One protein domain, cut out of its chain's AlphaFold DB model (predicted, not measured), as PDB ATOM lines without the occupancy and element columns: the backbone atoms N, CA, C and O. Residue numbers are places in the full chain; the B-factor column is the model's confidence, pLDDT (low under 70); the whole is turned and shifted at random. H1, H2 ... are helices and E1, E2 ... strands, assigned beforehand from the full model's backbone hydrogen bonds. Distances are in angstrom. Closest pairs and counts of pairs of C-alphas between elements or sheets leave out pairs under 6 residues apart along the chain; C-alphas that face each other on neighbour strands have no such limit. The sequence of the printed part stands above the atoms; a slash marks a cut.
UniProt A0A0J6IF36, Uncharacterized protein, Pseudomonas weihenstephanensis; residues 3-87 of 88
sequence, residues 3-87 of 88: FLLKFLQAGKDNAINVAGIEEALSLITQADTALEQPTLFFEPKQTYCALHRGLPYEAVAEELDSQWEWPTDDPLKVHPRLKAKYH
ATOM      1  N   PHE A   3     147.930 173.809 177.222       87.75
ATOM      2  CA  PHE A   3     148.345 174.418 178.470       87.75
ATOM      3  C   PHE A   3     147.118 175.049 179.125       87.75
ATOM      4  O   PHE A   3     146.341 175.748 178.477       87.75
ATOM      5  N   LEU A   4     146.927 174.782 180.409       91.81
ATOM      6  CA  LEU A   4     145.824 175.312 181.197       91.81
ATOM      7  C   LEU A   4     146.413 176.029 182.406       91.81
ATOM      8  O   LEU A   4     147.010 175.403 183.278       91.81
ATOM      9  N   LEU A   5     146.249 177.342 182.473       92.81
ATOM     10  CA  LEU A   5     146.657 178.128 183.626       92.81
ATOM     11  C   LEU A   5     145.525 178.128 184.655       92.81
ATOM     12  O   LEU A   5     144.449 178.666 184.394       92.81
ATOM     13  N   LYS A   6     145.767 177.528 185.819       93.88
ATOM     14  CA  LYS A   6     144.859 177.531 186.973       93.88
ATOM     15  C   LYS A   6     145.332 178.557 187.991       93.88
ATOM     16  O   LYS A   6     146.529 178.652 188.224       93.88
ATOM     17  N   PHE A   7     144.430 179.320 188.588       93.88
ATOM     18  CA  PHE A   7     144.776 180.310 189.608       93.88
ATOM     19  C   PHE A   7     143.561 180.669 190.459       93.88
ATOM     20  O   PHE A   7     142.415 180.510 190.040       93.88
ATOM     21  N   LEU A   8     143.822 181.214 191.638       93.44
ATOM     22  CA  LEU A   8     142.830 181.843 192.493       93.44
ATOM     23  C   LEU A   8     142.806 183.350 192.219       93.44
ATOM     24  O   LEU A   8     143.841 183.999 192.089       93.44
ATOM     25  N   GLN A   9     141.613 183.927 192.115       91.12
ATOM     26  CA  GLN A   9     141.446 185.373 192.002       91.12
ATOM     27  C   GLN A   9     140.209 185.797 192.783       91.12
ATOM     28  O   GLN A   9     139.113 185.286 192.545       91.12
ATOM     29  N   ALA A  10     140.388 186.714 193.737       88.38
ATOM     30  CA  ALA A  10     139.322 187.174 194.632       88.38
ATOM     31  C   ALA A  10     138.558 186.014 195.316       88.38
ATOM     32  O   ALA A  10     137.331 186.040 195.424       88.38
ATOM     33  N   GLY A  11     139.287 184.974 195.740       87.94
ATOM     34  CA  GLY A  11     138.722 183.794 196.404       87.94
ATOM     35  C   GLY A  11     137.965 182.826 195.488       87.94
ATOM     36  O   GLY A  11     137.242 181.973 195.992       87.94
ATOM     37  N   LYS A  12     138.095 182.957 194.160       90.25
ATOM     38  CA  LYS A  12     137.491 182.042 193.183       90.25
ATOM     39  C   LYS A  12     138.551 181.309 192.377       90.25
ATOM     40  O   LYS A  12     139.494 181.935 191.889       90.25
ATOM     41  N   ASP A  13     138.338 180.015 192.182       93.06
ATOM     42  CA  ASP A  13     139.110 179.202 191.248       93.06
ATOM     43  C   ASP A  13     138.803 179.601 189.807       93.06
ATOM     44  O   ASP A  13     137.647 179.661 189.380       93.06
ATOM     45  N   ASN A  14     139.861 179.859 189.053       92.50
ATOM     46  CA  ASN A  14     139.811 180.167 187.638       92.50
ATOM     47  C   ASN A  14     140.751 179.227 186.885       92.50
ATOM     48  O   ASN A  14     141.794 178.810 187.394       92.50
ATOM     49  N   ALA A  15     140.375 178.903 185.653       92.88
ATOM     50  CA  ALA A  15     141.188 178.105 184.754       92.88
ATOM     51  C   ALA A  15     141.020 178.639 183.331       92.88
ATOM     52  O   ALA A  15     139.895 178.759 182.845       92.88
ATOM     53  N   ILE A  16     142.129 178.964 182.675       93.06
ATOM     54  CA  ILE A  16     142.135 179.500 181.312       93.06
ATOM     55  C   ILE A  16     143.082 178.696 180.434       93.06
ATOM     56  O   ILE A  16     144.185 178.342 180.849       93.06
ATOM     57  N   ASN A  17     142.639 178.386 179.219       92.56
ATOM     58  CA  ASN A  17     143.505 177.760 178.231       92.56
ATOM     59  C   ASN A  17     144.491 178.802 177.710       92.56
ATOM     60  O   ASN A  17     144.096 179.926 177.411       92.56
ATOM     61  N   VAL A  18     145.746 178.399 177.584       92.56
ATOM     62  CA  VAL A  18     146.830 179.212 177.037       92.56
ATOM     63  C   VAL A  18     147.555 178.404 175.960       92.56
ATOM     64  O   VAL A  18     147.562 177.171 175.973       92.56
ATOM     65  N   ALA A  19     148.148 179.089 174.996       89.88
ATOM     66  CA  ALA A  19     148.889 178.505 173.889       89.88
ATOM     67  C   ALA A  19     150.240 177.925 174.333       89.88
ATOM     68  O   ALA A  19     150.755 177.011 173.689       89.88
ATOM     69  N   GLY A  20     150.810 178.424 175.437       89.31
ATOM     70  CA  GLY A  20     152.118 177.999 175.929       89.31
ATOM     71  C   GLY A  20     152.562 178.683 177.222       89.31
ATOM     72  O   GLY A  20     151.833 179.481 177.814       89.31
ATOM     73  N   ILE A  21     153.796 178.374 177.636       90.62
ATOM     74  CA  ILE A  21     154.448 178.949 178.824       90.62
ATOM     75  C   ILE A  21     154.539 180.478 178.721       90.62
ATOM     76  O   ILE A  21     154.252 181.172 179.691       90.62
ATOM     77  N   GLU A  22     154.904 181.012 177.552       92.81
ATOM     78  CA  GLU A  22     155.074 182.458 177.345       92.81
ATOM     79  C   GLU A  22     153.778 183.233 177.600       92.81
ATOM     80  O   GLU A  22     153.783 184.246 178.298       92.81
ATOM     81  N   GLU A  23     152.650 182.726 177.096       93.06
ATOM     82  CA  GLU A  23     151.344 183.339 177.333       93.06
ATOM     83  C   GLU A  23     150.957 183.255 178.814       93.06
ATOM     84  O   GLU A  23     150.515 184.251 179.388       93.06
ATOM     85  N   ALA A  24     151.198 182.113 179.469       92.00
ATOM     86  CA  ALA A  24     150.954 181.963 180.903       92.00
ATOM     87  C   ALA A  24     151.755 182.979 181.738       92.00
ATOM     88  O   ALA A  24     151.204 183.643 182.618       92.00
ATOM     89  N   LEU A  25     153.050 183.140 181.442       92.62
ATOM     90  CA  LEU A  25     153.930 184.098 182.116       92.62
ATOM     91  C   LEU A  25     153.526 185.548 181.831       92.62
ATOM     92  O   LEU A  25     153.519 186.375 182.748       92.62
ATOM     93  N   SER A  26     153.143 185.851 180.588       92.75
ATOM     94  CA  SER A  26     152.617 187.159 180.197       92.75
ATOM     95  C   SER A  26     151.363 187.510 180.996       92.75
ATOM     96  O   SER A  26     151.298 188.594 181.573       92.75
ATOM     97  N   LEU A  27     150.408 186.583 181.119       91.31
ATOM     98  CA  LEU A  27     149.169 186.783 181.877       91.31
ATOM     99  C   LEU A  27     149.437 187.079 183.356       91.31
ATOM    100  O   LEU A  27     148.868 188.013 183.911       91.31
ATOM    101  N   ILE A  28     150.347 186.342 183.996       91.19
ATOM    102  CA  ILE A  28     150.680 186.557 185.416       91.19
ATOM    103  C   ILE A  28     151.407 187.887 185.627       91.19
ATOM    104  O   ILE A  28     151.216 188.557 186.650       91.19
ATOM    105  N   THR A  29     152.241 188.275 184.664       90.12
ATOM    106  CA  THR A  29     153.013 189.521 184.708       90.12
ATOM    107  C   THR A  29     152.121 190.739 184.475       90.12
ATOM    108  O   THR A  29     152.283 191.740 185.167       90.12
ATOM    109  N   GLN A  30     151.163 190.644 183.550       89.25
ATOM    110  CA  GLN A  30     150.280 191.743 183.146       89.25
ATOM    111  C   GLN A  30     148.986 191.837 183.963       89.25
ATOM    112  O   GLN A  30     148.274 192.824 183.832       89.25
ATOM    113  N   ALA A  31     148.653 190.840 184.787       86.31
ATOM    114  CA  ALA A  31     147.413 190.867 185.553       86.31
ATOM    115  C   ALA A  31     147.349 192.080 186.501       86.31
ATOM    116  O   ALA A  31     148.170 192.216 187.411       86.31
ATOM    117  N   ASP A  32     146.327 192.922 186.332       83.31
ATOM    118  CA  ASP A  32     146.078 194.071 187.213       83.31
ATOM    119  C   ASP A  32     145.805 193.627 188.659       83.31
ATOM    120  O   ASP A  32     146.277 194.233 189.622       83.31
ATOM    121  N   THR A  33     145.089 192.511 188.811       82.50
ATOM    122  CA  THR A  33     144.815 191.864 190.099       82.50
ATOM    123  C   THR A  33     145.744 190.670 190.282       82.50
ATOM    124  O   THR A  33     145.956 189.902 189.345       82.50
ATOM    125  N   ALA A  34     146.263 190.475 191.497       84.25
ATOM    126  CA  ALA A  34     147.103 189.325 191.812       84.25
ATOM    127  C   ALA A  34     146.391 188.005 191.463       84.25
ATOM    128  O   ALA A  34     145.271 187.754 191.912       84.25
ATOM    129  N   LEU A  35     147.054 187.180 190.648       90.88
ATOM    130  CA  LEU A  35     146.673 185.787 190.438       90.88
ATOM    131  C   LEU A  35     147.348 184.985 191.547       90.88
ATOM    132  O   LEU A  35     148.574 184.887 191.589       90.88
ATOM    133  N   GLU A  36     146.562 184.480 192.483       90.38
ATOM    134  CA  GLU A  36     147.041 183.683 193.603       90.38
ATOM    135  C   GLU A  36     147.276 182.239 193.143       90.38
ATOM    136  O   GLU A  36     146.473 181.669 192.407       90.38
ATOM    137  N   GLN A  37     148.389 181.643 193.575       89.75
ATOM    138  CA  GLN A  37     148.760 180.254 193.258       89.75
ATOM    139  C   GLN A  37     148.680 179.901 191.753       89.75
ATOM    140  O   GLN A  37     148.118 178.859 191.397       89.75
ATOM    141  N   PRO A  38     149.206 180.743 190.840       92.19
ATOM    142  CA  PRO A  38     149.074 180.464 189.424       92.19
ATOM    143  C   PRO A  38     149.885 179.215 189.085       92.19
ATOM    144  O   PRO A  38     151.066 179.120 189.397       92.19
ATOM    145  N   THR A  39     149.239 178.236 188.470       92.44
ATOM    146  CA  THR A  39     149.797 176.914 188.194       92.44
ATOM    147  C   THR A  39     149.545 176.569 186.738       92.44
ATOM    148  O   THR A  39     148.399 176.505 186.290       92.44
ATOM    149  N   LEU A  40     150.618 176.341 185.990       91.75
ATOM    150  CA  LEU A  40     150.552 175.921 184.603       91.75
ATOM    151  C   LEU A  40     150.406 174.411 184.534       91.75
ATOM    152  O   LEU A  40     151.328 173.678 184.881       91.75
ATOM    153  N   PHE A  41     149.253 173.960 184.069       88.94
ATOM    154  CA  PHE A  41     149.001 172.569 183.756       88.94
ATOM    155  C   PHE A  41     149.326 172.289 182.291       88.94
ATOM    156  O   PHE A  41     148.896 173.032 181.410       88.94
ATOM    157  N   PHE A  42     150.052 171.208 182.027       84.12
ATOM    158  CA  PHE A  42     150.402 170.775 180.681       84.12
ATOM    159  C   PHE A  42     149.830 169.388 180.368       84.12
ATOM    160  O   PHE A  42     150.270 168.364 180.899       84.12
ATOM    161  N   GLU A  43     148.877 169.354 179.439       74.44
ATOM    162  CA  GLU A  43     148.318 168.151 178.821       74.44
ATOM    163  C   GLU A  43     148.984 167.951 177.447       74.44
ATOM    164  O   GLU A  43     148.996 168.874 176.622       74.44
ATOM    165  N   PRO A  44     149.615 166.796 177.159       69.19
ATOM    166  CA  PRO A  44     149.171 165.417 177.439       69.19
ATOM    167  C   PRO A  44     149.862 164.738 178.631       69.19
ATOM    168  O   PRO A  44     149.656 163.560 178.904       69.19
ATOM    169  N   LYS A  45     150.733 165.480 179.301       71.06
ATOM    170  CA  LYS A  45     151.692 164.986 180.281       71.06
ATOM    171  C   LYS A  45     151.140 165.062 181.724       71.06
ATOM    172  O   LYS A  45     151.720 164.505 182.636       71.06
ATOM    173  N   GLN A  46     149.990 165.697 181.954       74.56
ATOM    174  CA  GLN A  46     149.411 165.878 183.295       74.56
ATOM    175  C   GLN A  46     150.423 166.450 184.306       74.56
ATOM    176  O   GLN A  46     150.526 165.985 185.437       74.56
ATOM    177  N   THR A  47     151.211 167.435 183.867       80.62
ATOM    178  CA  THR A  47     152.239 168.082 184.704       80.62
ATOM    179  C   THR A  47     151.830 169.461 185.127       80.62
ATOM    180  O   THR A  47     151.014 170.094 184.460       80.62
ATOM    181  N   TYR A  48     152.412 169.914 186.230       86.19
ATOM    182  CA  TYR A  48     152.048 171.162 186.876       86.19
ATOM    183  C   TYR A  48     153.317 171.929 187.214       86.19
ATOM    184  O   TYR A  48     154.221 171.378 187.833       86.19
ATOM    185  N   CYS A  49     153.378 173.206 186.866       88.25
ATOM    186  CA  CYS A  49     154.438 174.094 187.327       88.25
ATOM    187  C   CYS A  49     153.809 175.287 188.041       88.25
ATOM    188  O   CYS A  49     152.977 175.989 187.463       88.25
ATOM    189  N   ALA A  50     154.184 175.503 189.301       89.75
ATOM    190  CA  ALA A  50     153.820 176.717 190.014       89.75
ATOM    191  C   ALA A  50     154.543 177.899 189.367       89.75
ATOM    192  O   ALA A  50     155.763 177.902 189.224       89.75
ATOM    193  N   LEU A  51     153.778 178.902 188.972       89.19
ATOM    194  CA  LEU A  51     154.283 180.109 188.352       89.19
ATOM    195  C   LEU A  51     154.322 181.249 189.372       89.19
ATOM    196  O   LEU A  51     153.577 181.288 190.350       89.19
ATOM    197  N   HIS A  52     155.190 182.219 189.123       87.75
ATOM    198  CA  HIS A  52     155.190 183.497 189.823       87.75
ATOM    199  C   HIS A  52     155.716 184.593 188.899       87.75
ATOM    200  O   HIS A  52     156.359 184.327 187.883       87.75
ATOM    201  N   ARG A  53     155.450 185.853 189.253       84.31
ATOM    202  CA  ARG A  53     155.966 187.000 188.495       84.31
ATOM    203  C   ARG A  53     157.494 186.964 188.448       84.31
ATOM    204  O   ARG A  53     158.138 186.673 189.456       84.31
ATOM    205  N   GLY A  54     158.053 187.260 187.275       84.75
ATOM    206  CA  GLY A  54     159.500 187.288 187.046       84.75
ATOM    207  C   GLY A  54     160.173 185.917 186.916       84.75
ATOM    208  O   GLY A  54     161.394 185.875 186.797       84.75
ATOM    209  N   LEU A  55     159.418 184.812 186.933       88.38
ATOM    210  CA  LEU A  55     159.965 183.490 186.627       88.38
ATOM    211  C   LEU A  55     160.344 183.430 185.132       88.38
ATOM    212  O   LEU A  55     159.500 183.760 184.293       88.38
ATOM    213  N   PRO A  56     161.585 183.049 184.778       90.00
ATOM    214  CA  PRO A  56     161.996 182.967 183.383       90.00
ATOM    215  C   PRO A  56     161.380 181.740 182.701       90.00
ATOM    216  O   PRO A  56     161.110 180.722 183.344       90.00
ATOM    217  N   TYR A  57     161.185 181.838 181.386       90.94
ATOM    218  CA  TYR A  57     160.639 180.760 180.559       90.94
ATOM    219  C   TYR A  57     161.431 179.459 180.732       90.94
ATOM    220  O   TYR A  57     160.844 178.391 180.906       90.94
ATOM    221  N   GLU A  58     162.760 179.561 180.734       90.75
ATOM    222  CA  GLU A  58     163.676 178.427 180.815       90.75
ATOM    223  C   GLU A  58     163.472 177.648 182.113       90.75
ATOM    224  O   GLU A  58     163.397 176.426 182.078       90.75
ATOM    225  N   ALA A  59     163.271 178.339 183.240       88.94
ATOM    226  CA  ALA A  59     163.021 177.682 184.520       88.94
ATOM    227  C   ALA A  59     161.684 176.922 184.536       88.94
ATOM    228  O   ALA A  59     161.602 175.839 185.111       88.94
ATOM    229  N   VAL A  60     160.640 177.455 183.890       88.75
ATOM    230  CA  VAL A  60     159.349 176.754 183.771       88.75
ATOM    231  C   VAL A  60     159.485 175.517 182.889       88.75
ATOM    232  O   VAL A  60     158.971 174.453 183.235       88.75
ATOM    233  N   ALA A  61     160.170 175.652 181.753       87.06
ATOM    234  CA  ALA A  61     160.402 174.550 180.830       87.06
ATOM    235  C   ALA A  61     161.235 173.437 181.489       87.06
ATOM    236  O   ALA A  61     160.844 172.271 181.441       87.06
ATOM    237  N   GLU A  62     162.324 173.803 182.170       86.88
ATOM    238  CA  GLU A  62     163.174 172.874 182.915       86.88
ATOM    239  C   GLU A  62     162.411 172.171 184.036       86.88
ATOM    240  O   GLU A  62     162.523 170.953 184.166       86.88
ATOM    241  N   GLU A  63     161.604 172.895 184.822       87.75
ATOM    242  CA  GLU A  63     160.801 172.279 185.880       87.75
ATOM    243  C   GLU A  63     159.838 171.253 185.285       87.75
ATOM    244  O   GLU A  63     159.867 170.106 185.727       87.75
ATOM    245  N   LEU A  64     159.052 171.622 184.263       85.31
ATOM    246  CA  LEU A  64     158.091 170.726 183.605       85.31
ATOM    247  C   LEU A  64     158.756 169.463 183.047       85.31
ATOM    248  O   LEU A  64     158.210 168.368 183.205       85.31
ATOM    249  N   ASP A  65     159.930 169.592 182.427       83.31
ATOM    250  CA  ASP A  65     160.681 168.450 181.899       83.31
ATOM    251  C   ASP A  65     161.330 167.612 183.010       83.31
ATOM    252  O   ASP A  65     161.369 166.382 182.916       83.31
ATOM    253  N   SER A  66     161.761 168.232 184.112       84.19
ATOM    254  CA  SER A  66     162.371 167.533 185.250       84.19
ATOM    255  C   SER A  66     161.405 166.594 185.979       84.19
ATOM    256  O   SER A  66     161.851 165.691 186.698       84.19
ATOM    257  N   GLN A  67     160.090 166.775 185.806       85.00
ATOM    258  CA  GLN A  67     159.072 165.938 186.449       85.00
ATOM    259  C   GLN A  67     159.021 164.529 185.862       85.00
ATOM    260  O   GLN A  67     158.426 163.638 186.463       85.00
ATOM    261  N   TRP A  68     159.688 164.305 184.733       82.38
ATOM    262  CA  TRP A  68     159.680 163.048 184.006       82.38
ATOM    263  C   TRP A  68     160.898 162.195 184.322       82.38
ATOM    264  O   TRP A  68     162.007 162.685 184.546       82.38
ATOM    265  N   GLU A  69     160.691 160.889 184.319       83.75
ATOM    266  CA  GLU A  69     161.751 159.900 184.369       83.75
ATOM    267  C   GLU A  69     161.578 158.858 183.268       83.75
ATOM    268  O   GLU A  69     160.477 158.612 182.765       83.75
ATOM    269  N   TRP A  70     162.703 158.259 182.884       80.69
ATOM    270  CA  TRP A  70     162.735 157.165 181.928       80.69
ATOM    271  C   TRP A  70     162.582 155.851 182.685       80.69
ATOM    272  O   TRP A  70     163.458 155.525 183.491       80.69
ATOM    273  N   PRO A  71     161.497 155.099 182.451       78.62
ATOM    274  CA  PRO A  71     161.317 153.806 183.084       78.62
ATOM    275  C   PRO A  71     162.441 152.852 182.673       78.62
ATOM    276  O   PRO A  71     162.868 152.839 181.518       78.62
ATOM    277  N   THR A  72     162.916 152.023 183.600       80.75
ATOM    278  CA  THR A  72     163.927 150.995 183.296       80.75
ATOM    279  C   THR A  72     163.400 149.916 182.347       80.75
ATOM    280  O   THR A  72     164.193 149.268 181.669       80.75
ATOM    281  N   ASP A  73     162.075 149.757 182.262       84.19
ATOM    282  CA  ASP A  73     161.361 148.898 181.315       84.19
ATOM    283  C   ASP A  73     161.164 149.527 179.919       84.19
ATOM    284  O   ASP A  73     160.659 148.847 179.028       84.19
ATOM    285  N   ASP A  74     161.597 150.776 179.689       75.00
ATOM    286  CA  ASP A  74     161.560 151.442 178.376       75.00
ATOM    287  C   ASP A  74     162.976 151.763 177.846       75.00
ATOM    288  O   ASP A  74     163.445 152.906 177.910       75.00
ATOM    289  N   PRO A  75     163.691 150.768 177.284       73.12
ATOM    290  CA  PRO A  75     165.061 150.948 176.800       73.12
ATOM    291  C   PRO A  75     165.162 151.916 175.612       73.12
ATOM    292  O   PRO A  75     166.241 152.443 175.341       73.12
ATOM    293  N   LEU A  76     164.053 152.153 174.906       82.88
ATOM    294  CA  LEU A  76     163.985 153.048 173.754       82.88
ATOM    295  C   LEU A  76     163.715 154.508 174.153       82.88
ATOM    296  O   LEU A  76     163.845 155.383 173.299       82.88
ATOM    297  N   LYS A  77     163.389 154.779 175.429       77.88
ATOM    298  CA  LYS A  77     163.106 156.124 175.962       77.88
ATOM    299  C   LYS A  77     162.074 156.878 175.119       77.88
ATOM    300  O   LYS A  77     162.279 158.026 174.728       77.88
ATOM    301  N   VAL A  78     160.964 156.211 174.820       77.19
ATOM    302  CA  VAL A  78     159.875 156.761 173.992       77.19
ATOM    303  C   VAL A  78     158.686 157.188 174.852       77.19
ATOM    304  O   VAL A  78     157.927 158.073 174.466       77.19
ATOM    305  N   HIS A  79     158.544 156.593 176.037       75.44
ATOM    306  CA  HIS A  79     157.423 156.764 176.952       75.44
ATOM    307  C   HIS A  79     157.925 157.262 178.317       75.44
ATOM    308  O   HIS A  79     158.037 156.479 179.266       75.44
ATOM    309  N   PRO A  80     158.238 158.566 178.448       76.56
ATOM    310  CA  PRO A  80     158.587 159.121 179.747       76.56
ATOM    311  C   PRO A  80     157.389 158.983 180.696       76.56
ATOM    312  O   PRO A  80     156.241 159.186 180.290       76.56
ATOM    313  N   ARG A  81     157.643 158.652 181.966       78.31
ATOM    314  CA  ARG A  81     156.611 158.592 183.013       78.31
ATOM    315  C   ARG A  81     156.818 159.712 184.022       78.31
ATOM    316  O   ARG A  81     157.944 160.142 184.261       78.31
ATOM    317  N   LEU A  82     155.722 160.195 184.597       80.25
ATOM    318  CA  LEU A  82     155.773 161.205 185.642       80.25
ATOM    319  C   LEU A  82     156.401 160.584 186.894       80.25
ATOM    320  O   LEU A  82     155.991 159.492 187.296       80.25
ATOM    321  N   LYS A  83     157.363 161.268 187.518       80.19
ATOM    322  CA  LYS A  83     157.982 160.817 188.770       80.19
ATOM    323  C   LYS A  83     156.919 160.660 189.849       80.19
ATOM    324  O   LYS A  83     156.063 161.529 190.009       80.19
ATOM    325  N   ALA A  84     157.035 159.604 190.651       76.25
ATOM    326  CA  ALA A  84     156.042 159.245 191.667       76.25
ATOM    327  C   ALA A  84     155.670 160.396 192.629       76.25
ATOM    328  O   ALA A  84     154.516 160.514 193.028       76.25
ATOM    329  N   LYS A  85     156.616 161.291 192.956       77.25
ATOM    330  CA  LYS A  85     156.372 162.458 193.827       77.25
ATOM    331  C   LYS A  85     155.375 163.489 193.271       77.25
ATOM    332  O   LYS A  85     154.979 164.373 194.016       77.25
ATOM    333  N   TYR A  86     155.012 163.403 191.990       69.69
ATOM    334  CA  TYR A  86     154.045 164.293 191.335       69.69
ATOM    335  C   TYR A  86     152.708 163.594 191.016       69.69
ATOM    336  O   TYR A  86     151.879 164.165 190.319       69.69
ATOM    337  N   HIS A  87     152.494 162.358 191.490       66.94
ATOM    338  CA  HIS A  87     151.211 161.639 191.345       66.94
ATOM    339  C   HIS A  87     150.189 162.006 192.436       66.94
ATOM    340  O   HIS A  87     149.061 161.520 192.391       66.94
TER     341      HIS A  87
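What this domain is: This is residues 3 to 87 of the 88 residues of an uncharacterized protein of Pseudomonas weihenstephanensis (UniProt A0A0J6IF36). A strongly twisted sheet of four strands forms a wall, with both named helices, H1 and H2, covering one of its faces, and beyond H2 a long arm, residues 67 to 87, reaches away and folds back on itself. The arm makes one end of the longest axis: the C-alphas span 48 by 24 by 20 A. The printed part has 85 residues, with elements in the order E1, E2, H1, E3, E4, H2, and the sheet runs E2, E1, E3, E4, antiparallel throughout. The class is mixed, helices and strands; the whole is only just loose, close to compact, with a radius of gyration of the C-alphas of 14.4 A.

Where its parts are: E1, residues 3 to 9, begins at C-alpha 3 (148.345, 174.418, 178.470) and is 18.7 A long from first to last C-alpha. E2, residues 12 to 18, is 18.9 A long. H1, residues 21 to 30, is 14.1 A long. E3, residues 36 to 43, is the longest strand at 21.5 A, from C-alpha 36 at (147.041, 183.683, 193.603). E4, residues 47 to 50, is 10.3 A long. H2, residues 57 to 66, is 14.1 A long and ends at C-alpha 66 (162.371, 167.533, 185.250).

How they stand to each other: E1 and E2 form a hairpin, antiparallel at 155 degrees, with N 7 and O 14 at 2.9 A, within hydrogen-bond range. E1 and E3 are antiparallel at 162 degrees, with N 4 and O 41 at 2.8 A. E3 and E4 form a second hairpin, at 157 degrees, with N 40 and O 49 at 2.8 A. E2 and E4, the edge strands, are apart. E2, H1 and E3 make a split strand-helix-strand unit, two strands running the same way with E1 between them in the sheet; its crossover is right-handed. H1 is on the sheet at a height of 9.6 A, over E1, and runs along the strands at 12 degrees to E1 on the local plane; the closest C-alphas of the two are those of Leu 5 and Ala 24, 6.4 A. H2 is on the same face, at a height of 9.2 A, over E4 and slantwise to the strands at 40 degrees to E4 on the local plane; the closest C-alphas are those of Cys 49 and Leu 64, 6.2 A. The domain has two layers, the helices on one face of the sheet. H1 and H2 touch, their closest C-alphas being those of Glu 22 and Tyr 57, 6.6 A, at a steep tilt of 49 degrees, opposite ways. In H1 and H2 every O i to N i+4 pair is within hydrogen-bond range.

The domain as a whole: The two C-alphas farthest apart are those of Asp 32 and Pro 75, 48.3 A. Residues 67 to 87 hold no named element; within them residues 68 to 69 pair with residues 81 to 82, antiparallel. The printed part has no cut and no link between named elements is long. Mean pLDDT of the printed part is 85.8, and residue 44 and residues 86 to 87 are under 70.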